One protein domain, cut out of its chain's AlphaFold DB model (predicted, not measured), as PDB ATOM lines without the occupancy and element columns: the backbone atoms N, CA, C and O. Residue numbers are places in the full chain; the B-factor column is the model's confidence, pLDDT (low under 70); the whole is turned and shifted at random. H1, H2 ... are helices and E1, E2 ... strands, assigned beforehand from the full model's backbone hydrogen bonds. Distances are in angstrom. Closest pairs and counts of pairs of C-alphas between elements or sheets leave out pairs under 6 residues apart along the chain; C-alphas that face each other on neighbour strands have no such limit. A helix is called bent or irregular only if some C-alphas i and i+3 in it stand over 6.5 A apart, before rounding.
ATOM      1  N   ILE A   4      -7.580   5.510  22.896       94.12
ATOM      2  CA  ILE A   4      -8.187   6.095  21.695       94.12
ATOM      3  C   ILE A   4      -9.689   6.288  21.914       94.12
ATOM      4  O   ILE A   4     -10.412   5.343  22.222       94.12
ATOM      5  N   LEU A   5     -10.166   7.517  21.725       96.19
ATOM      6  CA  LEU A   5     -11.586   7.870  21.854       96.19
ATOM      7  C   LEU A   5     -12.276   8.003  20.500       96.19
ATOM      8  O   LEU A   5     -13.493   7.853  20.397       96.19
ATOM      9  N   LYS A   6     -11.504   8.313  19.455       96.56
ATOM     10  CA  LYS A   6     -12.015   8.534  18.105       96.56
ATOM     11  C   LYS A   6     -10.946   8.219  17.067       96.56
ATOM     12  O   LYS A   6      -9.805   8.670  17.200       96.56
ATOM     13  N   LYS A   7     -11.326   7.516  16.001       94.81
ATOM     14  CA  LYS A   7     -10.452   7.233  14.859       94.81
ATOM     15  C   LYS A   7     -10.184   8.491  14.027       94.81
ATOM     16  O   LYS A   7     -11.023   9.391  13.908       94.81
ATOM     17  N   LEU A   8      -9.002   8.531  13.420       94.81
ATOM     18  CA  LEU A   8      -8.673   9.469  12.351       94.81
ATOM     19  C   LEU A   8      -9.600   9.241  11.145       94.81
ATOM     20  O   LEU A   8      -9.834   8.100  10.747       94.81
ATOM     21  N   ALA A   9     -10.087  10.326  10.547       95.56
ATOM     22  CA  ALA A   9     -10.835  10.317   9.293       95.56
ATOM     23  C   ALA A   9     -10.392  11.483   8.393       95.56
ATOM     24  O   ALA A   9      -9.646  12.376   8.805       95.56
ATOM     25  N   ARG A  10     -10.852  11.496   7.137       94.19
ATOM     26  CA  ARG A  10     -10.564  12.599   6.207       94.19
ATOM     27  C   ARG A  10     -11.064  13.919   6.813       94.19
ATOM     28  O   ARG A  10     -12.228  14.011   7.179       94.19
ATOM     29  N   LYS A  11     -10.184  14.925   6.916       94.00
ATOM     30  CA  LYS A  11     -10.460  16.251   7.524       94.00
ATOM     31  C   LYS A  11     -10.884  16.223   9.008       94.00
ATOM     32  O   LYS A  11     -11.427  17.208   9.508       94.00
ATOM     33  N   SER A  12     -10.643  15.123   9.722       97.12
ATOM     34  CA  SER A  12     -10.993  14.997  11.138       97.12
ATOM     35  C   SER A  12      -9.922  14.202  11.890       97.12
ATOM     36  O   SER A  12      -9.843  12.985  11.698       97.12
ATOM     37  N   PRO A  13      -9.098  14.837  12.746       97.56
ATOM     38  CA  PRO A  13      -8.062  14.136  13.497       97.56
ATOM     39  C   PRO A  13      -8.668  13.073  14.424       97.56
ATOM     40  O   PRO A  13      -9.834  13.159  14.833       97.56
ATOM     41  N   GLY A  14      -7.885  12.048  14.757       97.38
ATOM     42  CA  GLY A  14      -8.254  11.118  15.822       97.38
ATOM     43  C   GLY A  14      -8.120  11.773  17.199       97.38
ATOM     44  O   GLY A  14      -7.469  12.808  17.330       97.38
ATOM     45  N   ILE A  15      -8.710  11.175  18.234       98.00
ATOM     46  CA  ILE A  15      -8.604  11.668  19.616       98.00
ATOM     47  C   ILE A  15      -7.959  10.592  20.478       98.00
ATOM     48  O   ILE A  15      -8.447   9.460  20.523       98.00
ATOM     49  N   VAL A  16      -6.892  10.969  21.177       96.88
ATOM     50  CA  VAL A  16      -6.130  10.100  22.074       96.88
ATOM     51  C   VAL A  16      -5.959  10.784  23.427       96.88
ATOM     52  O   VAL A  16      -5.634  11.968  23.493       96.88
ATOM     53  N   THR A  17      -6.144  10.046  24.517       97.00
ATOM     54  CA  THR A  17      -5.919  10.544  25.880       97.00
ATOM     55  C   THR A  17      -4.796   9.802  26.574       97.00
ATOM     56  O   THR A  17      -4.769   8.575  26.557       97.00
ATOM     57  N   PHE A  18      -3.928  10.537  27.257       96.62
ATOM     58  CA  PHE A  18      -2.961   9.988  28.205       96.62
ATOM     59  C   PHE A  18      -3.512  10.064  29.626       96.62
ATOM     60  O   PHE A  18      -4.272  10.973  29.948       96.62
ATOM     61  N   THR A  19      -3.099   9.161  30.507       95.94
ATOM     62  CA  THR A  19      -3.339   9.331  31.946       95.94
ATOM     63  C   THR A  19      -2.451  10.443  32.515       95.94
ATOM     64  O   THR A  19      -1.379  10.731  31.979       95.94
ATOM     65  N   HIS A  20      -2.832  11.031  33.654       95.00
ATOM     66  CA  HIS A  20      -1.970  12.005  34.342       95.00
ATOM     67  C   HIS A  20      -0.575  11.441  34.677       95.00
ATOM     68  O   HIS A  20       0.408  12.165  34.583       95.00
ATOM     69  N   ASN A  21      -0.465  10.147  35.004       94.06
ATOM     70  CA  ASN A  21       0.825   9.495  35.243       94.06
ATOM     71  C   ASN A  21       1.707   9.518  33.992       94.06
ATOM     72  O   ASN A  21       2.890   9.829  34.086       94.06
ATOM     73  N   GLU A  22       1.140   9.221  32.820       94.88
ATOM     74  CA  GLU A  22       1.870   9.285  31.550       94.88
ATOM     75  C   GLU A  22       2.264  10.731  31.216       94.88
ATOM     76  O   GLU A  22       3.401  10.981  30.821       94.88
ATOM     77  N   ALA A  23       1.361  11.690  31.433       96.06
ATOM     78  CA  ALA A  23       1.603  13.104  31.150       96.06
ATOM     79  C   ALA A  23       2.639  13.760  32.082       96.06
ATOM     80  O   ALA A  23       3.375  14.628  31.626       96.06
ATOM     81  N   LEU A  24       2.701  13.363  33.359       95.12
ATOM     82  CA  LEU A  24       3.612  13.941  34.358       95.12
ATOM     83  C   LEU A  24       4.934  13.180  34.479       95.12
ATOM     84  O   LEU A  24       5.981  13.775  34.730       95.12
ATOM     85  N   TYR A  25       4.888  11.855  34.341       94.31
ATOM     86  CA  TYR A  25       6.002  10.975  34.694       94.31
ATOM     87  C   TYR A  25       6.332   9.938  33.619       94.31
ATOM     88  O   TYR A  25       7.344   9.261  33.747       94.31
ATOM     89  N   GLY A  26       5.507   9.781  32.584       93.75
ATOM     90  CA  GLY A  26       5.744   8.803  31.526       93.75
ATOM     91  C   GLY A  26       6.539   9.362  30.353       93.75
ATOM     92  O   GLY A  26       7.166  10.424  30.416       93.75
ATOM     93  N   LEU A  27       6.471   8.644  29.234       94.31
ATOM     94  CA  LEU A  27       7.174   9.013  28.008       94.31
ATOM     95  C   LEU A  27       6.801  10.401  27.458       94.31
ATOM     96  O   LEU A  27       7.732  11.118  27.080       94.31
ATOM     97  N   PRO A  28       5.522  10.846  27.463       95.25
ATOM     98  CA  PRO A  28       5.177  12.225  27.103       95.25
ATOM     99  C   PRO A  28       5.934  13.289  27.911       95.25
ATOM    100  O   PRO A  28       6.232  14.357  27.380       95.25
ATOM    101  N   ALA A  29       6.293  13.000  29.166       94.50
ATOM    102  CA  ALA A  29       7.047  13.909  30.028       94.50
ATOM    103  C   ALA A  29       8.570  13.773  29.876       94.50
ATOM    104  O   ALA A  29       9.294  14.765  30.005       94.50
ATOM    105  N   ARG A  30       9.073  12.564  29.608       95.38
ATOM    106  CA  ARG A  30      10.505  12.234  29.734       95.38
ATOM    107  C   ARG A  30      11.235  12.017  28.410       95.38
ATOM    108  O   ARG A  30      12.406  12.369  28.308       95.38
ATOM    109  N   SER A  31      10.578  11.466  27.390       96.44
ATOM    110  CA  SER A  31      11.234  11.117  26.123       96.44
ATOM    111  C   SER A  31      11.159  12.262  25.116       96.44
ATOM    112  O   SER A  31      10.085  12.650  24.654       96.44
ATOM    113  N   ARG A  32      12.325  12.782  24.701       96.94
ATOM    114  CA  ARG A  32      12.421  13.812  23.649       96.94
ATOM    115  C   ARG A  32      11.834  13.323  22.323       96.94
ATOM    116  O   ARG A  32      11.181  14.097  21.628       96.94
ATOM    117  N   LYS A  33      12.034  12.046  21.984       97.31
ATOM    118  CA  LYS A  33      11.509  11.446  20.749       97.31
ATOM    119  C   LYS A  33       9.980  11.432  20.760       97.31
ATOM    120  O   LYS A  33       9.359  11.848  19.782       97.31
ATOM    121  N   VAL A  34       9.382  11.016  21.876       96.12
ATOM    122  CA  VAL A  34       7.922  11.001  22.052       96.12
ATOM    123  C   VAL A  34       7.343  12.415  22.064       96.12
ATOM    124  O   VAL A  34       6.372  12.667  21.351       96.12
ATOM    125  N   LYS A  35       7.967  13.364  22.775       96.44
ATOM    126  CA  LYS A  35       7.563  14.781  22.744       96.44
ATOM    127  C   LYS A  35       7.562  15.347  21.328       96.44
ATOM    128  O   LYS A  35       6.569  15.931  20.908       96.44
ATOM    129  N   ASN A  36       8.640  15.128  20.573       97.56
ATOM    130  CA  ASN A  36       8.739  15.586  19.188       97.56
ATOM    131  C   ASN A  36       7.615  15.005  18.323       97.56
ATOM    132  O   ASN A  36       6.982  15.743  17.573       97.56
ATOM    133  N   TYR A  37       7.332  13.706  18.458       97.50
ATOM    134  CA  TYR A  37       6.244  13.057  17.730       97.50
ATOM    135  C   TYR A  37       4.871  13.651  18.075       97.50
ATOM    136  O   TYR A  37       4.111  14.003  17.169       97.50
ATOM    137  N   ILE A  38       4.560  13.803  19.367       97.38
ATOM    138  CA  ILE A  38       3.297  14.393  19.837       97.38
ATOM    139  C   ILE A  38       3.144  15.810  19.272       97.38
ATOM    140  O   ILE A  38       2.126  16.119  18.660       97.38
ATOM    141  N   THR A  39       4.174  16.650  19.383       96.81
ATOM    142  CA  THR A  39       4.158  18.019  18.848       96.81
ATOM    143  C   THR A  39       3.961  18.046  17.330       96.81
ATOM    144  O   THR A  39       3.164  18.832  16.827       96.81
ATOM    145  N   GLN A  40       4.646  17.176  16.582       97.38
ATOM    146  CA  GLN A  40       4.556  17.137  15.118       97.38
ATOM    147  C   GLN A  40       3.194  16.661  14.603       97.38
ATOM    148  O   GLN A  40       2.784  17.056  13.507       97.38
ATOM    149  N   THR A  41       2.513  15.803  15.360       97.06
ATOM    150  CA  THR A  41       1.249  15.174  14.953       97.06
ATOM    151  C   THR A  41       0.008  15.824  15.565       97.06
ATOM    152  O   THR A  41      -1.091  15.613  15.036       97.06
ATOM    153  N   SER A  42       0.170  16.638  16.613       96.88
ATOM    154  CA  SER A  42      -0.907  17.393  17.260       96.88
ATOM    155  C   SER A  42      -1.605  18.335  16.277       96.88
ATOM    156  O   SER A  42      -0.958  19.012  15.476       96.88
ATOM    157  N   GLY A  43      -2.939  18.328  16.275       92.50
ATOM    158  CA  GLY A  43      -3.782  19.080  15.337       92.50
ATOM    159  C   GLY A  43      -3.793  18.517  13.911       92.50
ATOM    160  O   GLY A  43      -4.774  18.657  13.199       92.50
ATOM    161  N   LYS A  44      -2.751  17.807  13.476       94.69
ATOM    162  CA  LYS A  44      -2.672  17.282  12.102       94.69
ATOM    163  C   LYS A  44      -3.302  15.902  11.974       94.69
ATOM    164  O   LYS A  44      -4.137  15.660  11.109       94.69
ATOM    165  N   ARG A  45      -2.868  14.979  12.830       96.12
ATOM    166  CA  ARG A  45      -3.325  13.579  12.848       96.12
ATOM    167  C   ARG A  45      -4.104  13.269  14.114       96.12
ATOM    168  O   ARG A  45      -5.064  12.504  14.067       96.12
ATOM    169  N   TRP A  46      -3.702  13.869  15.229       97.88
ATOM    170  CA  TRP A  46      -4.233  13.543  16.541       97.88
ATOM    171  C   TRP A  46      -4.545  14.806  17.333       97.88
ATOM    172  O   TRP A  46      -3.820  15.795  17.270       97.88
ATOM    173  N   ILE A  47      -5.617  14.743  18.107       98.31
ATOM    174  CA  ILE A  47      -5.887  15.634  19.226       98.31
ATOM    175  C   ILE A  47      -5.558  14.862  20.491       98.31
ATOM    176  O   ILE A  47      -6.075  13.762  20.708       98.31
ATOM    177  N   TYR A  48      -4.694  15.444  21.314       98.44
ATOM    178  CA  TYR A  48      -4.221  14.825  22.539       98.44
ATOM    179  C   TYR A  48      -4.874  15.467  23.757       98.44
ATOM    180  O   TYR A  48      -4.881  16.689  23.899       98.44
ATOM    181  N   GLY A  49      -5.402  14.635  24.647       98.25
ATOM    182  CA  GLY A  49      -5.908  15.064  25.945       98.25
ATOM    183  C   GLY A  49      -5.219  14.358  27.100       98.25
ATOM    184  O   GLY A  49      -4.487  13.381  26.910       98.25
ATOM    185  N   VAL A  50      -5.492  14.833  28.312       98.00
ATOM    186  CA  VAL A  50      -5.076  14.154  29.542       98.00
ATOM    187  C   VAL A  50      -6.296  13.810  30.380       98.00
ATOM    188  O   VAL A  50      -7.105  14.672  30.710       98.00
ATOM    189  N   HIS A  51      -6.417  12.541  30.743       97.19
ATOM    190  CA  HIS A  51      -7.359  12.047  31.733       97.19
ATOM    191  C   HIS A  51      -6.713  12.071  33.119       97.19
ATOM    192  O   HIS A  51      -5.672  11.449  33.365       97.19
ATOM    193  N   LEU A  52      -7.338  12.800  34.038       94.94
ATOM    194  CA  LEU A  52      -6.886  12.879  35.416       94.94
ATOM    195  C   LEU A  52      -7.510  11.752  36.244       94.94
ATOM    196  O   LEU A  52      -8.716  11.490  36.203       94.94
ATOM    197  N   GLN A  53      -6.661  11.069  37.010       89.56
ATOM    198  CA  GLN A  53      -7.040   9.998  37.933       89.56
ATOM    199  C   GLN A  53      -6.202  10.112  39.211       89.56
ATOM    200  O   GLN A  53      -5.192  10.801  39.223       89.56
ATOM    201  N   GLY A  54      -6.597   9.434  40.285       85.00
ATOM    202  CA  GLY A  54      -5.900   9.543  41.575       85.00
ATOM    203  C   GLY A  54      -6.077  10.898  42.277       85.00
ATOM    204  O   GLY A  54      -6.778  11.783  41.791       85.00
ATOM    205  N   SER A  55      -5.479  11.033  43.462       83.44
ATOM    206  CA  SER A  55      -5.413  12.318  44.169       83.44
ATOM    207  C   SER A  55      -4.256  13.138  43.593       83.44
ATOM    208  O   SER A  55      -3.135  12.645  43.494       83.44
ATOM    209  N   LEU A  56      -4.544  14.386  43.221       89.31
ATOM    210  CA  LEU A  56      -3.589  15.339  42.641       89.31
ATOM    211  C   LEU A  56      -3.306  16.525  43.576       89.31
ATOM    212  O   LEU A  56      -2.795  17.549  43.143       89.31
ATOM    213  N   LYS A  57      -3.630  16.405  44.871       83.06
ATOM    214  CA  LYS A  57      -3.475  17.497  45.850       83.06
ATOM    215  C   LYS A  57      -2.040  17.968  46.062       83.06
ATOM    216  O   LYS A  57      -1.835  19.061  46.576       83.06
ATOM    217  N   HIS A  58      -1.052  17.143  45.726       89.31
ATOM    218  CA  HIS A  58       0.354  17.547  45.781       89.31
ATOM    219  C   HIS A  58       0.707  18.569  44.697       89.31
ATOM    220  O   HIS A  58       1.724  19.246  44.822       89.31
ATOM    221  N   LEU A  59      -0.109  18.687  43.647       93.19
ATOM    222  CA  LEU A  59       0.051  19.706  42.620       93.19
ATOM    223  C   LEU A  59      -0.575  21.017  43.098       93.19
ATOM    224  O   LEU A  59      -1.743  21.055  43.479       93.19
ATOM    225  N   LYS A  60       0.205  22.100  43.042       95.19
ATOM    226  CA  LYS A  60      -0.324  23.463  43.206       95.19
ATOM    227  C   LYS A  60      -1.115  23.890  41.973       95.19
ATOM    228  O   LYS A  60      -2.189  24.457  42.106       95.19
ATOM    229  N   GLU A  61      -0.581  23.564  40.802       97.12
ATOM    230  CA  GLU A  61      -1.110  23.882  39.480       97.12
ATOM    231  C   GLU A  61      -0.810  22.722  38.525       97.12
ATOM    232  O   GLU A  61       0.136  21.952  38.736       97.12
ATOM    233  N   TRP A  62      -1.614  22.588  37.474       97.62
ATOM    234  CA  TRP A  62      -1.430  21.570  36.454       97.62
ATOM    235  C   TRP A  62      -0.372  22.048  35.452       97.62
ATOM    236  O   TRP A  62      -0.535  23.127  34.883       97.62
ATOM    237  N   PRO A  63       0.696  21.279  35.178       96.94
ATOM    238  CA  PRO A  63       1.702  21.671  34.196       96.94
ATOM    239  C   PRO A  63       1.142  21.500  32.775       96.94
ATOM    240  O   PRO A  63       1.318  20.462  32.132       96.94
ATOM    241  N   LEU A  64       0.398  22.506  32.314       97.00
ATOM    242  CA  LEU A  64      -0.262  22.502  31.014       97.00
ATOM    243  C   LEU A  64       0.777  22.605  29.892       97.00
ATOM    244  O   LEU A  64       1.491  23.596  29.777       97.00
ATOM    245  N   GLU A  65       0.806  21.599  29.025       96.62
ATOM    246  CA  GLU A  65       1.696  21.565  27.861       96.62
ATOM    247  C   GLU A  65       0.964  22.014  26.582       96.62
ATOM    248  O   GLU A  65      -0.235  21.749  26.441       96.62
ATOM    249  N   PRO A  66       1.651  22.616  25.587       96.38
ATOM    250  CA  PRO A  66       1.010  23.099  24.357       96.38
ATOM    251  C   PRO A  66       0.235  22.028  23.577       96.38
ATOM    252  O   PRO A  66      -0.773  22.328  22.940       96.38
ATOM    253  N   TRP A  67       0.678  20.768  23.638       96.81
ATOM    254  CA  TRP A  67       0.017  19.652  22.960       96.81
ATOM    255  C   TRP A  67      -1.279  19.194  23.646       96.81
ATOM    256  O   TRP A  67      -2.066  18.483  23.022       96.81
ATOM    257  N   GLN A  68      -1.513  19.581  24.906       97.69
ATOM    258  CA  GLN A  68      -2.699  19.202  25.673       97.69
ATOM    259  C   GLN A  68      -3.888  20.061  25.227       97.69
ATOM    260  O   GLN A  68      -4.067  21.209  25.656       97.69
ATOM    261  N   ALA A  69      -4.702  19.501  24.334       98.19
ATOM    262  CA  ALA A  69      -5.894  20.155  23.804       98.19
ATOM    263  C   ALA A  69      -7.042  20.176  24.820       98.19
ATOM    264  O   ALA A  69      -7.836  21.111  24.815       98.19
ATOM    265  N   PHE A  70      -7.114  19.176  25.702       98.50
ATOM    266  CA  PHE A  70      -8.088  19.134  26.788       98.50
ATOM    267  C   PHE A  70      -7.583  18.356  28.006       98.50
ATOM    268  O   PHE A  70      -6.737  17.466  27.889       98.50
ATOM    269  N   ILE A  71      -8.160  18.660  29.165       98.19
ATOM    270  CA  ILE A  71      -7.944  17.983  30.444       98.19
ATOM    271  C   ILE A  71      -9.299  17.490  30.962       98.19
ATOM    272  O   ILE A  71     -10.259  18.254  31.053       98.19
ATOM    273  N   SER A  72      -9.385  16.203  31.282       97.19
ATOM    274  CA  SER A  72     -10.606  15.511  31.696       97.19
ATOM    275  C   SER A  72     -10.563  15.199  33.194       97.19
ATOM    276  O   SER A  72      -9.688  14.462  33.659       97.19
ATOM    277  N   TRP A  73     -11.497  15.771  33.960       95.06
ATOM    278  CA  TRP A  73     -11.592  15.618  35.415       95.06
ATOM    279  C   TRP A  73     -13.006  15.907  35.924       95.06
ATOM    280  O   TRP A  73     -13.666  16.790  35.409       95.06
ATOM    281  N   SER A  74     -13.470  15.221  36.970       90.94
ATOM    282  CA  SER A  74     -14.852  15.345  37.468       90.94
ATOM    283  C   SER A  74     -15.164  16.673  38.167       90.94
ATOM    284  O   SER A  74     -16.330  17.038  38.286       90.94
ATOM    285  N   ASN A  75     -14.153  17.397  38.660       91.44
ATOM    286  CA  ASN A  75     -14.340  18.682  39.334       91.44
ATOM    287  C   ASN A  75     -13.470  19.777  38.691       91.44
ATOM    288  O   ASN A  75     -12.334  19.980  39.136       91.44
ATOM    289  N   PRO A  76     -13.981  20.527  37.698       91.62
ATOM    290  CA  PRO A  76     -13.207  21.563  37.011       91.62
ATOM    291  C   PRO A  76     -12.766  22.713  37.931       91.62
ATOM    292  O   PRO A  76     -11.853  23.447  37.582       91.62
ATOM    293  N   LYS A  77     -13.360  22.852  39.126       93.06
ATOM    294  CA  LYS A  77     -12.997  23.869  40.130       93.06
ATOM    295  C   LYS A  77     -11.897  23.411  41.094       93.06
ATOM    296  O   LYS A  77     -11.674  24.051  42.119       93.06
ATOM    297  N   SER A  78     -11.259  22.270  40.836       92.50
ATOM    298  CA  SER A  78     -10.175  21.778  41.693       92.50
ATOM    299  C   SER A  78      -9.021  22.792  41.711       92.50
ATOM    300  O   SER A  78      -8.661  23.272  40.640       92.50
ATOM    301  N   PRO A  79      -8.400  23.093  42.872       93.94
ATOM    302  CA  PRO A  79      -7.380  24.142  42.962       93.94
ATOM    303  C   PRO A  79      -6.219  23.979  41.978       93.94
ATOM    304  O   PRO A  79      -5.799  24.954  41.373       93.94
ATOM    305  N   PHE A  80      -5.766  22.744  41.742       94.75
ATOM    306  CA  PHE A  80      -4.681  22.456  40.801       94.75
ATOM    307  C   PHE A  80      -5.053  22.683  39.324       94.75
ATOM    308  O   PHE A  80      -4.188  22.562  38.469       94.75
ATOM    309  N   LEU A  81      -6.315  22.977  38.998       96.19
ATOM    310  CA  LEU A  81      -6.767  23.317  37.643       96.19
ATOM    311  C   LEU A  81      -6.978  24.824  37.452       96.19
ATOM    312  O   LEU A  81      -7.446  25.228  36.392       96.19
ATOM    313  N   SER A  82      -6.646  25.654  38.444       96.38
ATOM    314  CA  SER A  82      -6.855  27.109  38.399       96.38
ATOM    315  C   SER A  82      -6.167  27.790  37.212       96.38
ATOM    316  O   SER A  82      -6.665  28.793  36.710       96.38
ATOM    317  N   ASN A  83      -5.051  27.229  36.744       97.25
ATOM    318  CA  ASN A  83      -4.273  27.726  35.615       97.25
ATOM    319  C   ASN A  83      -4.688  27.119  34.257       97.25
ATOM    320  O   ASN A  83      -4.116  27.474  33.226       97.25
ATOM    321  N   VAL A  84      -5.654  26.191  34.229       97.94
ATOM    322  CA  VAL A  84      -6.118  25.546  32.994       97.94
ATOM    323  C   VAL A  84      -7.304  26.328  32.415       97.94
ATOM    324  O   VAL A  84      -8.311  26.491  33.105       97.94
ATOM    325  N   PRO A  85      -7.245  26.775  31.143       97.19
ATOM    326  CA  PRO A  85      -8.357  27.486  30.516       97.19
ATOM    327  C   PRO A  85      -9.650  26.663  30.522       97.19
ATOM    328  O   PRO A  85      -9.633  25.456  30.260       97.19
ATOM    329  N   THR A  86     -10.784  27.311  30.798       95.94
ATOM    330  CA  THR A  86     -12.074  26.622  30.997       95.94
ATOM    331  C   THR A  86     -12.519  25.861  29.747       95.94
ATOM    332  O   THR A  86     -13.088  24.778  29.847       95.94
ATOM    333  N   GLU A  87     -12.214  26.377  28.561       95.38
ATOM    334  CA  GLU A  87     -12.494  25.745  27.273       95.38
ATOM    335  C   GLU A  87     -11.699  24.453  27.033       95.38
ATOM    336  O   GLU A  87     -12.122  23.619  26.232       95.38
ATOM    337  N   LYS A  88     -10.583  24.254  27.750       97.25
ATOM    338  CA  LYS A  88      -9.814  23.003  27.736       97.25
ATOM    339  C   LYS A  88     -10.309  21.994  28.771       97.25
ATOM    340  O   LYS A  88      -9.864  20.847  28.750       97.25
ATOM    341  N   LEU A  89     -11.199  22.378  29.683       97.62
ATOM    342  CA  LEU A  89     -11.691  21.491  30.732       97.62
ATOM    343  C   LEU A  89     -12.903  20.687  30.255       97.62
ATOM    344  O   LEU A  89     -13.920  21.225  29.817       97.62
ATOM    345  N   ILE A  90     -12.816  19.369  30.415       97.56
ATOM    346  CA  ILE A  90     -13.942  18.453  30.268       97.56
ATOM    347  C   ILE A  90     -14.257  17.878  31.649       97.56
ATOM    348  O   ILE A  90     -13.492  17.087  32.194       97.56
ATOM    349  N   ASP A  91     -15.402  18.271  32.201       94.75
ATOM    350  CA  ASP A  91     -15.902  17.906  33.540       94.75
ATOM    351  C   ASP A  91     -16.398  16.445  33.671       94.75
ATOM    352  O   ASP A  91     -17.327  16.145  34.417       94.75
ATOM    353  N   ILE A  92     -15.797  15.526  32.920       95.19
ATOM    354  CA  ILE A  92     -16.111  14.097  32.911       95.19
ATOM    355  C   ILE A  92     -14.804  13.357  33.114       95.19
ATOM    356  O   ILE A  92     -13.820  13.667  32.445       95.19
ATOM    357  N   ASN A  93     -14.784  12.361  33.995       93.56
ATOM    358  CA  ASN A  93     -13.698  11.392  34.106       93.56
ATOM    359  C   ASN A  93     -14.251   9.948  34.067       93.56
ATOM    360  O   ASN A  93     -15.452   9.725  33.932       93.56
ATOM    361  N   HIS A  94     -13.371   8.956  34.199       95.12
ATOM    362  CA  HIS A  94     -13.707   7.527  34.242       95.12
ATOM    363  C   HIS A  94     -14.836   7.138  35.225       95.12
ATOM    364  O   HIS A  94     -15.605   6.226  34.932       95.12
ATOM    365  N   ILE A  95     -14.963   7.816  36.370       95.12
ATOM    366  CA  ILE A  95     -16.002   7.574  37.378       95.12
ATOM    367  C   ILE A  95     -17.384   7.996  36.887       95.12
ATOM    368  O   ILE A  95     -18.376   7.412  37.292       95.12
ATOM    369  N   ASN A  96     -17.467   8.984  35.994       96.06
ATOM    370  CA  ASN A  96     -18.735   9.413  35.411       96.06
ATOM    371  C   ASN A  96     -19.235   8.437  34.334       96.06
ATOM    372  O   ASN A  96     -20.332   8.601  33.814       96.06
ATOM    373  N   LEU A  97     -18.415   7.450  33.968       96.81
ATOM    374  CA  LEU A  97     -18.625   6.539  32.847       96.81
ATOM    375  C   LEU A  97     -18.672   5.082  33.329       96.81
ATOM    376  O   LEU A  97     -18.161   4.182  32.659       96.81
ATOM    377  N   LEU A  98     -19.245   4.850  34.513       95.88
ATOM    378  CA  LEU A  98     -19.441   3.505  35.039       95.88
ATOM    379  C   LEU A  98     -20.596   2.803  34.308       95.88
ATOM    380  O   LEU A  98     -21.623   3.437  34.042       95.88
ATOM    381  N   GLU A 286     -22.453   5.813  32.611       96.50
ATOM    382  CA  GLU A 286     -22.069   5.984  31.215       96.50
ATOM    383  C   GLU A 286     -23.264   6.240  30.292       96.50
ATOM    384  O   GLU A 286     -23.120   6.983  29.324       96.50
ATOM    385  N   ARG A 287     -24.456   5.700  30.580       95.88
ATOM    386  CA  ARG A 287     -25.657   5.930  29.758       95.88
ATOM    387  C   ARG A 287     -25.995   7.417  29.698       95.88
ATOM    388  O   ARG A 287     -26.406   7.909  28.650       95.88
ATOM    389  N   HIS A 288     -25.802   8.130  30.808       96.19
ATOM    390  CA  HIS A 288     -26.031   9.568  30.879       96.19
ATOM    391  C   HIS A 288     -24.836  10.377  30.360       96.19
ATOM    392  O   HIS A 288     -25.009  11.308  29.576       96.19
ATOM    393  N   ASN A 289     -23.620  10.021  30.776       97.50
ATOM    394  CA  ASN A 289     -22.447  10.868  30.561       97.50
ATOM    395  C   ASN A 289     -21.718  10.613  29.239       97.50
ATOM    396  O   ASN A 289     -21.042  11.512  28.744       97.50
ATOM    397  N   LYS A 290     -21.864   9.440  28.614       97.62
ATOM    398  CA  LYS A 290     -21.210   9.124  27.331       97.62
ATOM    399  C   LYS A 290     -21.663  10.055  26.195       97.62
ATOM    400  O   LYS A 290     -20.786  10.593  25.512       97.62
ATOM    401  N   PRO A 291     -22.970  10.347  26.008       98.00
ATOM    402  CA  PRO A 291     -23.408  11.346  25.031       98.00
ATOM    403  C   PRO A 291     -22.859  12.749  25.321       98.00
ATOM    404  O   PRO A 291     -22.419  13.435  24.399       98.00
ATOM    405  N   ILE A 292     -22.825  13.159  26.595       98.19
ATOM    406  CA  ILE A 292     -22.303  14.468  27.020       98.19
ATOM    407  C   ILE A 292     -20.803  14.563  26.714       98.19
ATOM    408  O   ILE A 292     -20.346  15.547  26.135       98.19
ATOM    409  N   PHE A 293     -20.041  13.518  27.036       98.25
ATOM    410  CA  PHE A 293     -18.609  13.442  26.764       98.25
ATOM    411  C   PHE A 293     -18.317  13.544  25.266       98.25
ATOM    412  O   PHE A 293     -17.508  14.376  24.844       98.25
ATOM    413  N   LYS A 294     -19.047  12.777  24.446       98.44
ATOM    414  CA  LYS A 294     -18.955  12.846  22.982       98.44
ATOM    415  C   LYS A 294     -19.288  14.240  22.457       98.44
ATOM    416  O   LYS A 294     -18.574  14.743  21.590       98.44
ATOM    417  N   ALA A 295     -20.337  14.880  22.975       98.44
ATOM    418  CA  ALA A 295     -20.735  16.225  22.568       98.44
ATOM    419  C   ALA A 295     -19.652  17.266  22.896       98.44
ATOM    420  O   ALA A 295     -19.336  18.101  22.049       98.44
ATOM    421  N   LYS A 296     -19.021  17.182  24.074       98.12
ATOM    422  CA  LYS A 296     -17.911  18.070  24.463       98.12
ATOM    423  C   LYS A 296     -16.681  17.889  23.572       98.12
ATOM    424  O   LYS A 296     -16.143  18.875  23.080       98.12
ATOM    425  N   LEU A 297     -16.288  16.647  23.290       98.38
ATOM    426  CA  LEU A 297     -15.185  16.354  22.363       98.38
ATOM    427  C   LEU A 297     -15.503  16.784  20.922       98.38
ATOM    428  O   LEU A 297     -14.629  17.265  20.206       98.38
ATOM    429  N   SER A 298     -16.758  16.650  20.497       98.38
ATOM    430  CA  SER A 298     -17.211  17.118  19.181       98.38
ATOM    431  C   SER A 298     -17.157  18.642  19.085       98.38
ATOM    432  O   SER A 298     -16.659  19.173  18.098       98.38
ATOM    433  N   LYS A 299     -17.596  19.351  20.134       98.12
ATOM    434  CA  LYS A 299     -17.486  20.811  20.228       98.12
ATOM    435  C   LYS A 299     -16.027  21.268  20.146       98.12
ATOM    436  O   LYS A 299     -15.750  22.204  19.404       98.12
ATOM    437  N   LEU A 300     -15.114  20.578  20.836       97.50
ATOM    438  CA  LEU A 300     -13.674  20.839  20.756       97.50
ATOM    439  C   LEU A 300     -13.164  20.730  19.309       97.50
ATOM    440  O   LEU A 300     -12.495  21.642  18.830       97.50
ATOM    441  N   LEU A 301     -13.516  19.660  18.587       97.69
ATOM    442  CA  LEU A 301     -13.133  19.500  17.178       97.69
ATOM    443  C   LEU A 301     -13.642  20.658  16.309       97.69
ATOM    444  O   LEU A 301     -12.866  21.224  15.542       97.69
ATOM    445  N   THR A 302     -14.912  21.040  16.462       97.62
ATOM    446  CA  THR A 302     -15.507  22.147  15.701       97.62
ATOM    447  C   THR A 302     -14.846  23.488  16.022       97.62
ATOM    448  O   THR A 302     -14.574  24.263  15.111       97.62
ATOM    449  N   GLN A 303     -14.531  23.762  17.293       96.44
ATOM    450  CA  GLN A 303     -13.810  24.976  17.702       96.44
ATOM    451  C   GLN A 303     -12.404  25.047  17.093       96.44
ATOM    452  O   GLN A 303     -11.919  26.130  16.784       96.44
ATOM    453  N   MET A 304     -11.777  23.895  16.856       96.25
ATOM    454  CA  MET A 304     -10.503  23.784  16.143       96.25
ATOM    455  C   MET A 304     -10.667  23.714  14.611       96.25
ATOM    456  O   MET A 304      -9.713  23.395  13.909       96.25
ATOM    457  N   SER A 305     -11.860  24.016  14.085       97.25
ATOM    458  CA  SER A 305     -12.197  24.000  12.652       97.25
ATOM    459  C   SER A 305     -12.071  22.628  11.967       97.25
ATOM    460  O   SER A 305     -11.877  22.547  10.753       97.25
ATOM    461  N   TYR A 306     -12.215  21.533  12.719       97.69
ATOM    462  CA  TYR A 306     -12.281  20.179  12.163       97.69
ATOM    463  C   TYR A 306     -13.719  19.706  11.965       97.69
ATOM    464  O   TYR A 306     -14.638  20.090  12.687       97.69
ATOM    465  N   GLN A 307     -13.906  18.783  11.021       97.38
ATOM    466  CA  GLN A 307     -15.159  18.040  10.914       97.38
ATOM    467  C   GLN A 307     -15.282  17.033  12.064       97.38
ATOM    468  O   GLN A 307     -14.289  16.457  12.517       97.38
ATOM    469  N   VAL A 308     -16.511  16.751  12.496       97.75
ATOM    470  CA  VAL A 308     -16.807  15.660  13.436       97.75
ATOM    471  C   VAL A 308     -17.124  14.403  12.623       97.75
ATOM    472  O   VAL A 308     -18.280  14.101  12.349       97.75
ATOM    473  N   ALA A 309     -16.084  13.690  12.187       96.56
ATOM    474  CA  ALA A 309     -16.210  12.518  11.320       96.56
ATOM    475  C   ALA A 309     -15.317  11.365  11.786       96.56
ATOM    476  O   ALA A 309     -14.280  11.596  12.401       96.56
ATOM    477  N   GLY A 310     -15.681  10.130  11.448       94.19
ATOM    478  CA  GLY A 310     -14.960   8.925  11.860       94.19
ATOM    479  C   GLY A 310     -15.619   8.194  13.027       94.19
ATOM    480  O   GLY A 310     -16.580   8.667  13.635       94.19
ATOM    481  N   GLU A 311     -15.094   7.009  13.304       95.31
ATOM    482  CA  GLU A 311     -15.610   6.095  14.318       95.31
ATOM    483  C   GLU A 311     -15.219   6.542  15.735       95.31
ATOM    484  O   GLU A 311     -14.123   7.067  15.953       95.31
ATOM    485  N   TRP A 312     -16.123   6.343  16.694       96.12
ATOM    486  CA  TRP A 312     -15.938   6.679  18.105       96.12
ATOM    487  C   TRP A 312     -15.819   5.404  18.934       96.12
ATOM    488  O   TRP A 312     -16.579   4.471  18.708       96.12
ATOM    489  N   TYR A 313     -14.924   5.411  19.921       95.19
ATOM    490  CA  TYR A 313     -14.659   4.273  20.799       95.19
ATOM    491  C   TYR A 313     -14.887   4.677  22.256       95.19
ATOM    492  O   TYR A 313     -13.954   5.084  22.952       95.19
ATOM    493  N   LEU A 314     -16.139   4.615  22.707       95.50
ATOM    494  CA  LEU A 314     -16.619   5.167  23.979       95.50
ATOM    495  C   LEU A 314     -17.147   4.112  24.969       95.50
ATOM    496  O   LEU A 314     -17.872   4.425  25.913       95.50
ATOM    497  N   GLU A 315     -16.792   2.858  24.761       93.00
ATOM    498  CA  GLU A 315     -17.176   1.696  25.549       93.00
ATOM    499  C   GLU A 315     -16.058   1.399  26.549       93.00
ATOM    500  O   GLU A 315     -14.885   1.680  26.281       93.00
ATOM    501  N   ASP A 316     -16.432   0.885  27.723       91.81
ATOM    502  CA  ASP A 316     -15.514   0.561  28.822       91.81
ATOM    503  C   ASP A 316     -14.582   1.719  29.235       91.81
ATOM    504  O   ASP A 316     -13.478   1.511  29.748       91.81
ATOM    505  N   LEU A 317     -15.020   2.972  29.060       94.19
ATOM    506  CA  LEU A 317     -14.199   4.147  29.374       94.19
ATOM    507  C   LEU A 317     -13.847   4.256  30.863       94.19
ATOM    508  O   LEU A 317     -12.796   4.807  31.188       94.19
ATOM    509  N   SER A 318     -14.658   3.683  31.759       93.62
ATOM    510  CA  SER A 318     -14.326   3.550  33.188       93.62
ATOM    511  C   SER A 318     -13.023   2.782  33.450       93.62
ATOM    512  O   SER A 318     -12.392   2.975  34.491       93.62
ATOM    513  N   PHE A 319     -12.614   1.920  32.517       91.06
ATOM    514  CA  PHE A 319     -11.363   1.165  32.554       91.06
ATOM    515  C   PHE A 319     -10.306   1.766  31.627       91.06
ATOM    516  O   PHE A 319      -9.174   2.021  32.051       91.06
ATOM    517  N   ARG A 320     -10.683   2.019  30.367       92.19
ATOM    518  CA  ARG A 320      -9.755   2.427  29.304       92.19
ATOM    519  C   ARG A 320      -9.118   3.786  29.575       92.19
ATOM    520  O   ARG A 320      -7.904   3.909  29.437       92.19
ATOM    521  N   LEU A 321      -9.879   4.772  30.067       93.81
ATOM    522  CA  LEU A 321      -9.324   6.091  30.409       93.81
ATOM    523  C   LEU A 321      -8.239   6.001  31.490       93.81
ATOM    524  O   LEU A 321      -7.252   6.725  31.433       93.81
ATOM    525  N   CYS A 322      -8.373   5.061  32.430       91.00
ATOM    526  CA  CYS A 322      -7.399   4.836  33.499       91.00
ATOM    527  C   CYS A 322      -6.133   4.084  33.043       91.00
ATOM    528  O   CYS A 322      -5.178   3.923  33.820       91.00
ATOM    529  N   GLY A 323      -6.117   3.591  31.800       87.31
ATOM    530  CA  GLY A 323      -5.095   2.678  31.291       87.31
ATOM    531  C   GLY A 323      -5.151   1.299  31.954       87.31
ATOM    532  O   GLY A 323      -4.115   0.641  32.088       87.31
ATOM    533  N   HIS A 324      -6.328   0.888  32.433       86.06
ATOM    534  CA  HIS A 324      -6.545  -0.394  33.093       86.06
ATOM    535  C   HIS A 324      -7.117  -1.414  32.099       86.06
ATOM    536  O   HIS A 324      -8.332  -1.529  31.967       86.06
ATOM    537  N   GLY A 325      -6.252  -2.166  31.414       82.88
ATOM    538  CA  GLY A 325      -6.679  -3.325  30.625       82.88
ATOM    539  C   GLY A 325      -7.214  -4.448  31.502       82.88
ATOM    540  O   GLY A 325      -6.951  -4.480  32.713       82.88
ATOM    541  N   ARG A 326      -7.960  -5.383  30.906       82.12
ATOM    542  CA  ARG A 326      -8.467  -6.546  31.645       82.12
ATOM    543  C   ARG A 326      -7.333  -7.513  31.945       82.12
ATOM    544  O   ARG A 326      -7.265  -7.992  33.074       82.12
ATOM    545  N   LYS A 327      -6.421  -7.745  30.997       80.44
ATOM    546  CA  LYS A 327      -5.255  -8.625  31.184       80.44
ATOM    547  C   LYS A 327      -4.045  -7.860  31.707       80.44
ATOM    548  O   LYS A 327      -3.420  -8.316  32.662       80.44
ATOM    549  N   PHE A 328      -3.737  -6.693  31.135       76.44
ATOM    550  CA  PHE A 328      -2.510  -5.957  31.454       76.44
ATOM    551  C   PHE A 328      -2.752  -4.485  31.801       76.44
ATOM    552  O   PHE A 328      -3.713  -3.854  31.370       76.44
ATOM    553  N   SER A 329      -1.874  -3.914  32.632       74.00
ATOM    554  CA  SER A 329      -1.786  -2.455  32.760       74.00
ATOM    555  C   SER A 329      -1.022  -1.924  31.565       74.00
ATOM    556  O   SER A 329       0.060  -2.424  31.258       74.00
ATOM    557  N   PHE A 330      -1.558  -0.904  30.909       74.38
ATOM    558  CA  PHE A 330      -0.970  -0.475  29.654       74.38
ATOM    559  C   PHE A 330      -0.053   0.734  29.785       74.38
ATOM    560  O   PHE A 330       0.511   1.150  28.782       74.38
ATOM    561  N   GLN A 331      -0.003   1.425  30.926       79.94
ATOM    562  CA  GLN A 331       0.609   2.764  31.019       79.94
ATOM    563  C   GLN A 331       2.017   2.815  30.394       79.94
ATOM    564  O   GLN A 331       2.901   2.051  30.774       79.94
ATOM    565  N   SER A 332       2.207   3.701  29.410       76.44
ATOM    566  CA  SER A 332       3.459   3.827  28.656       76.44
ATOM    567  C   SER A 332       4.449   4.684  29.441       76.44
ATOM    568  O   SER A 332       4.608   5.879  29.186       76.44
ATOM    569  N   LEU A 333       5.067   4.074  30.451       80.75
ATOM    570  CA  LEU A 333       5.937   4.793  31.377       80.75
ATOM    571  C   LEU A 333       7.365   4.938  30.840       80.75
ATOM    572  O   LEU A 333       7.878   6.052  30.849       80.75
ATOM    573  N   ASP A 334       7.962   3.862  30.307       84.75
ATOM    574  CA  ASP A 334       9.421   3.824  30.106       84.75
ATOM    575  C   ASP A 334       9.911   3.168  28.787       84.75
ATOM    576  O   ASP A 334      11.117   3.044  28.591       84.75
ATOM    577  N   ASP A 335       9.030   2.744  27.865       87.56
ATOM    578  CA  ASP A 335       9.437   2.066  26.610       87.56
ATOM    579  C   ASP A 335       8.935   2.772  25.336       87.56
ATOM    580  O   ASP A 335       7.812   2.548  24.871       87.56
ATOM    581  N   ASP A 336       9.800   3.597  24.739       89.81
ATOM    582  CA  ASP A 336       9.547   4.287  23.467       89.81
ATOM    583  C   ASP A 336       9.100   3.328  22.352       89.81
ATOM    584  O   ASP A 336       8.244   3.687  21.543       89.81
ATOM    585  N   ARG A 337       9.645   2.104  22.284       88.62
ATOM    586  CA  ARG A 337       9.305   1.158  21.205       88.62
ATOM    587  C   ARG A 337       7.842   0.747  21.280       88.62
ATOM    588  O   ARG A 337       7.164   0.754  20.258       88.62
ATOM    589  N   GLN A 338       7.348   0.453  22.482       84.25
ATOM    590  CA  GLN A 338       5.938   0.118  22.694       84.25
ATOM    591  C   GLN A 338       5.018   1.297  22.381       84.25
ATOM    592  O   GLN A 338       3.948   1.096  21.812       84.25
ATOM    593  N   PHE A 339       5.440   2.522  22.709       90.44
ATOM    594  CA  PHE A 339       4.689   3.728  22.367       90.44
ATOM    595  C   PHE A 339       4.492   3.862  20.853       90.44
ATOM    596  O   PHE A 339       3.360   4.007  20.392       90.44
ATOM    597  N   PHE A 340       5.575   3.787  20.072       91.31
ATOM    598  CA  PHE A 340       5.486   3.929  18.614       91.31
ATOM    599  C   PHE A 340       4.748   2.756  17.972       91.31
ATOM    600  O   PHE A 340       3.851   2.984  17.166       91.31
ATOM    601  N   PHE A 341       5.026   1.528  18.416       87.44
ATOM    602  CA  PHE A 341       4.307   0.341  17.956       87.44
ATOM    603  C   PHE A 341       2.789   0.472  18.152       87.44
ATOM    604  O   PHE A 341       2.013   0.144  17.256       87.44
ATOM    605  N   TRP A 342       2.347   0.999  19.297       87.81
ATOM    606  CA  TRP A 342       0.926   1.230  19.538       87.81
ATOM    607  C   TRP A 342       0.322   2.246  18.571       87.81
ATOM    608  O   TRP A 342      -0.726   1.974  17.992       87.81
ATOM    609  N   PHE A 343       0.983   3.387  18.347       89.94
ATOM    610  CA  PHE A 343       0.497   4.394  17.396       89.94
ATOM    611  C   PHE A 343       0.443   3.876  15.956       89.94
ATOM    612  O   PHE A 343      -0.463   4.260  15.213       89.94
ATOM    613  N   ASP A 344       1.361   2.987  15.579       88.25
ATOM    614  CA  ASP A 344       1.343   2.334  14.271       88.25
ATOM    615  C   ASP A 344       0.145   1.382  14.148       88.25
ATOM    616  O   ASP A 344      -0.548   1.364  13.128       88.25
ATOM    617  N   LYS A 345      -0.158   0.621  15.209       86.44
ATOM    618  CA  LYS A 345      -1.214  -0.399  15.183       86.44
ATOM    619  C   LYS A 345      -2.619   0.137  15.417       86.44
ATOM    620  O   LYS A 345      -3.542  -0.390  14.797       86.44
ATOM    621  N   ILE A 346      -2.807   1.183  16.227       84.81
ATOM    622  CA  ILE A 346      -4.128   1.624  16.720       84.81
ATOM    623  C   ILE A 346      -5.134   1.982  15.612       84.81
ATOM    624  O   ILE A 346      -6.340   1.982  15.829       84.81
ATOM    625  N   THR A 347      -4.664   2.270  14.398       79.06
ATOM    626  CA  THR A 347      -5.535   2.560  13.246       79.06
ATOM    627  C   THR A 347      -6.042   1.312  12.511       79.06
ATOM    628  O   THR A 347      -7.036   1.397  11.782       79.06
ATOM    629  N   SER A 348      -5.385   0.169  12.712       81.06
ATOM    630  CA  SER A 348      -5.568  -1.084  11.957       81.06
ATOM    631  C   SER A 348      -6.171  -2.233  12.769       81.06
ATOM    632  O   SER A 348      -6.474  -3.285  12.222       81.06
ATOM    633  N   VAL A 349      -6.351  -2.036  14.071       79.00
ATOM    634  CA  VAL A 349      -6.712  -3.074  15.042       79.00
ATOM    635  C   VAL A 349      -7.979  -2.713  15.804       79.00
ATOM    636  O   VAL A 349      -8.359  -1.544  15.851       79.00
ATOM    637  N   ASN A 350      -8.612  -3.710  16.426       79.19
ATOM    638  CA  ASN A 350      -9.756  -3.487  17.302       79.19
ATOM    639  C   ASN A 350      -9.319  -2.694  18.556       79.19
ATOM    640  O   ASN A 350      -8.563  -3.225  19.372       79.19
ATOM    641  N   PRO A 351      -9.799  -1.456  18.758       72.31
ATOM    642  CA  PRO A 351      -9.412  -0.623  19.899       72.31
ATOM    643  C   PRO A 351     -10.062  -1.045  21.222       72.31
ATOM    644  O   PRO A 351      -9.765  -0.452  22.253       72.31
ATOM    645  N   TYR A 352     -10.946  -2.044  21.213       75.56
ATOM    646  CA  TYR A 352     -11.474  -2.661  22.433       75.56
ATOM    647  C   TYR A 352     -10.664  -3.884  22.876       75.56
ATOM    648  O   TYR A 352     -10.825  -4.336  24.005       75.56
ATOM    649  N   ASP A 353      -9.760  -4.387  22.027       74.81
ATOM    650  CA  ASP A 353      -8.796  -5.434  22.380       74.81
ATOM    651  C   ASP A 353      -7.381  -4.849  22.500       74.81
ATOM    652  O   ASP A 353      -6.413  -5.323  21.905       74.81
ATOM    653  N   GLU A 354      -7.252  -3.778  23.291       67.81
ATOM    654  CA  GLU A 354      -5.942  -3.199  23.625       67.81
ATOM    655  C   GLU A 354      -5.036  -4.238  24.324       67.81
ATOM    656  O   GLU A 354      -3.814  -4.185  24.184       67.81
ATOM    657  N   ASP A 355      -5.630  -5.233  25.003       67.25
ATOM    658  CA  ASP A 355      -4.924  -6.365  25.621       67.25
ATOM    659  C   ASP A 355      -4.248  -7.260  24.567       67.25
ATOM    660  O   ASP A 355      -3.129  -7.734  24.787       67.25
ATOM    661  N   GLY A 356      -4.895  -7.475  23.417       63.72
ATOM    662  CA  GLY A 356      -4.349  -8.222  22.285       63.72
ATOM    663  C   GLY A 356      -3.201  -7.510  21.566       63.72
ATOM    664  O   GLY A 356      -2.333  -8.174  20.998       63.72
ATOM    665  N   LEU A 357      -3.123  -6.174  21.637       67.38
ATOM    666  CA  LEU A 357      -2.097  -5.404  20.920       67.38
ATOM    667  C   LEU A 357      -0.683  -5.625  21.428       67.38
ATOM    668  O   LEU A 357       0.260  -5.650  20.644       67.38
ATOM    669  N   ILE A 358      -0.522  -5.784  22.736       61.94
ATOM    670  CA  ILE A 358       0.805  -5.916  23.346       61.94
ATOM    671  C   ILE A 358       1.343  -7.349  23.191       61.94
ATOM    672  O   ILE A 358       2.557  -7.567  23.194       61.94
ATOM    673  N   TYR A 359       0.451  -8.323  22.990       58.75
ATOM    674  CA  TYR A 359       0.751  -9.753  23.015       58.75
ATOM    675  C   TYR A 359       0.862 -10.398  21.623       58.75
ATOM    676  O   TYR A 359       0.511 -11.563  21.443       58.75
ATOM    677  N   HIS A 360       1.381  -9.672  20.626       53.53
ATOM    678  CA  HIS A 360       1.745 -10.305  19.357       53.53
ATOM    679  C   HIS A 360       3.013 -11.174  19.533       53.53
ATOM    680  O   HIS A 360       4.004 -10.683  20.069       53.53
ATOM    681  N   PRO A 361       3.045 -12.437  19.061       47.00
ATOM    682  CA  PRO A 361       4.162 -13.378  19.255       47.00
ATOM    683  C   PRO A 361       5.552 -12.881  18.831       47.00
ATOM    684  O   PRO A 361       6.572 -13.335  19.349       47.00
ATOM    685  N   GLU A 362       5.618 -11.903  17.934       52.97
ATOM    686  CA  GLU A 362       6.875 -11.272  17.530       52.97
ATOM    687  C   GLU A 362       7.543 -10.512  18.696       52.97
ATOM    688  O   GLU A 362       8.770 -10.533  18.814       52.97
ATOM    689  N   SER A 363       6.763  -9.950  19.633       49.25
ATOM    690  CA  SER A 363       7.266  -9.342  20.879       49.25
ATOM    691  C   SER A 363       7.621 -10.385  21.954       49.25
ATOM    692  O   SER A 363       8.478 -10.131  22.810       49.25
ATOM    693  N   LEU A 364       7.021 -11.585  21.888       44.31
ATOM    694  CA  LEU A 364       7.370 -12.728  22.739       44.31
ATOM    695  C   LEU A 364       8.768 -13.249  22.431       44.31
ATOM    696  O   LEU A 364       9.441 -13.647  23.374       44.31
ATOM    697  N   SER A 365       9.233 -13.207  21.178       53.34
ATOM    698  CA  SER A 365      10.607 -13.624  20.861       53.34
ATOM    699  C   SER A 365      11.608 -12.873  21.746       53.34
ATOM    700  O   SER A 365      12.429 -13.485  22.420       53.34
ATOM    701  N   ASP A 366      11.431 -11.563  21.886       51.16
ATOM    702  CA  ASP A 366      12.382 -10.674  22.537       51.16
ATOM    703  C   ASP A 366      12.196 -10.602  24.068       51.16
ATOM    704  O   ASP A 366      13.167 -10.472  24.820       51.16
ATOM    705  N   TYR A 367      10.961 -10.737  24.571       46.53
ATOM    706  CA  TYR A 367      10.679 -10.846  26.011       46.53
ATOM    707  C   TYR A 367      10.986 -12.246  26.565       46.53
ATOM    708  O   TYR A 367      11.609 -12.358  27.624       46.53
ATOM    709  N   ALA A 368      10.614 -13.316  25.854       50.41
ATOM    710  CA  ALA A 368      10.967 -14.685  26.220       50.41
ATOM    711  C   ALA A 368      12.482 -14.898  26.127       50.41
ATOM    712  O   ALA A 368      13.044 -15.457  27.064       50.41
ATOM    713  N   LEU A 369      13.172 -14.356  25.110       51.84
ATOM    714  CA  LEU A 369      14.642 -14.347  25.060       51.84
ATOM    715  C   LEU A 369      15.253 -13.581  26.235       51.84
ATOM    716  O   LEU A 369      16.224 -14.051  26.824       51.84
ATOM    717  N   ARG A 370      14.692 -12.431  26.633       58.62
ATOM    718  CA  ARG A 370      15.164 -11.684  27.816       58.62
ATOM    719  C   ARG A 370      14.919 -12.434  29.128       58.62
ATOM    720  O   ARG A 370      15.786 -12.422  30.004       58.62
ATOM    721  N   LYS A 371      13.776 -13.107  29.270       52.22
ATOM    722  CA  LYS A 371      13.436 -13.912  30.455       52.22
ATOM    723  C   LYS A 371      14.277 -15.193  30.521       52.22
ATOM    724  O   LYS A 371      14.782 -15.511  31.593       52.22
ATOM    725  N   LEU A 372      14.521 -15.854  29.388       53.12
ATOM    726  CA  LEU A 372      15.441 -16.991  29.258       53.12
ATOM    727  C   LEU A 372      16.889 -16.581  29.547       53.12
ATOM    728  O   LEU A 372      17.552 -17.253  30.332       53.12
ATOM    729  N   LYS A 373      17.359 -15.442  29.018       56.62
ATOM    730  CA  LYS A 373      18.689 -14.889  29.334       56.62
ATOM    731  C   LYS A 373      18.848 -14.584  30.822       56.62
ATOM    732  O   LYS A 373      19.874 -14.933  31.391       56.62
ATOM    733  N   ARG A 374      17.838 -13.993  31.473       62.25
ATOM    734  CA  ARG A 374      17.862 -13.764  32.930       62.25
ATOM    735  C   ARG A 374      17.914 -15.068  33.722       62.25
ATOM    736  O   ARG A 374      18.715 -15.167  34.639       62.25
ATOM    737  N   LEU A 375      17.109 -16.062  33.348       56.50
ATOM    738  CA  LEU A 375      17.113 -17.377  34.000       56.50
ATOM    739  C   LEU A 375      18.447 -18.120  33.816       56.50
ATOM    740  O   LEU A 375      18.880 -18.824  34.726       56.50
TER     741      LEU A 375
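What this domain is: This is residues 4 to 98 and 286 to 375 of the 380 residues of an uncharacterized protein of Microgenomates group bacterium GW2011_GWA1_48_10 (UniProt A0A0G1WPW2). What does the model look like? A small, strongly twisted sheet of four strands lies in the middle, with H1, H2 and H3 on one side and the long helix H5 on the other; residues 364 to 375 of H9 stick out. What is it made of? The printed part has 185 residues, with nine named helices and four named strands in the order E1 E2 H1 H2 H3 E3 E4 H4 H5 H6 H7 H8 H9. The mixed sheet runs E1 E2 E3 E4; the class is mixed, helices and strands. How large is it? It is compact, with a radius of gyration of the C-alphas of 16.8 A, and spans 52 by 40 by 34 A.

How they stand to each other: How do the strands pair? E1, residues 4 to 6, and E2, residues 14 to 19, are an antiparallel hairpin, with N 5 and O 15 2.9 A apart, within hydrogen-bond range. E2 and E3, residues 46 to 51, are parallel, with N 18 and O 49 2.9 A apart; E3 and E4, residues 68 to 72, are parallel, with N 72 and O 50 2.8 A apart. E2, H1 at residues 20 to 25, H2 at 27 to 30, H3 at 32 to 41, and E3 form a strand-helix-strand unit, two parallel neighbour strands with helices between. Which helices are on the sheet? H1 stands up from it over E2, at a height over the sheet of 7.6 A. H3, H5 at residues 286 to 303, and H6 at 317 to 320 only graze it. Which helices touch? Among them, H4, residues 94 to 97, touches H5 at C-alphas 97 and 286, the closest, 3.9 A apart, and H6 at 94 and 318, 4.2 A; H2 touches H3 only at the corner, closest C-alphas 28 and 35, 5.6 A. With 3 pairs of C-alphas within 8 A each, H7, residues 336 to 345, only just touches H3 only at their ends, closest 34 and 336, 7.1 A, and only just touches H8, residues 354 to 358, closest 342 and 357, 7.4 A. H9, residues 361 to 375, and H8 meet only through their link. Are the helix backbones complete? Every O i to N i+4 pair is within hydrogen-bond range in H1, H3 and H7, but 12 of 14 in H5, 10 of 11 in H9 and 0 of 1 in H8, where 1 of 2 O i to N i+3 pairs is; H2, H4 and H6 are too short for such a pair.

Where its parts are: Where do the first and last elements lie? E1 begins at C-alpha 4, (-8.187, 6.095, 21.695), and H9 ends at C-alpha 375, (17.113, -17.377, 34.000). Which are long? H5 measures 24.7 A, H9 20.0 A and E2 17.0 A from first to last C-alpha; H5 is only just irregular, with C-alphas 288 and 291 6.7 A apart.

The domain as a whole: Is anything missing? Residues 99 to 285 are not printed; C-alphas 98 and 286 are 5.3 A apart across the cut. Which links are long? E3 to E4, E4 to H4, H5 to H6 and H6 to H7. Where is confidence low? Residues 354 to 375 have pLDDT under 70.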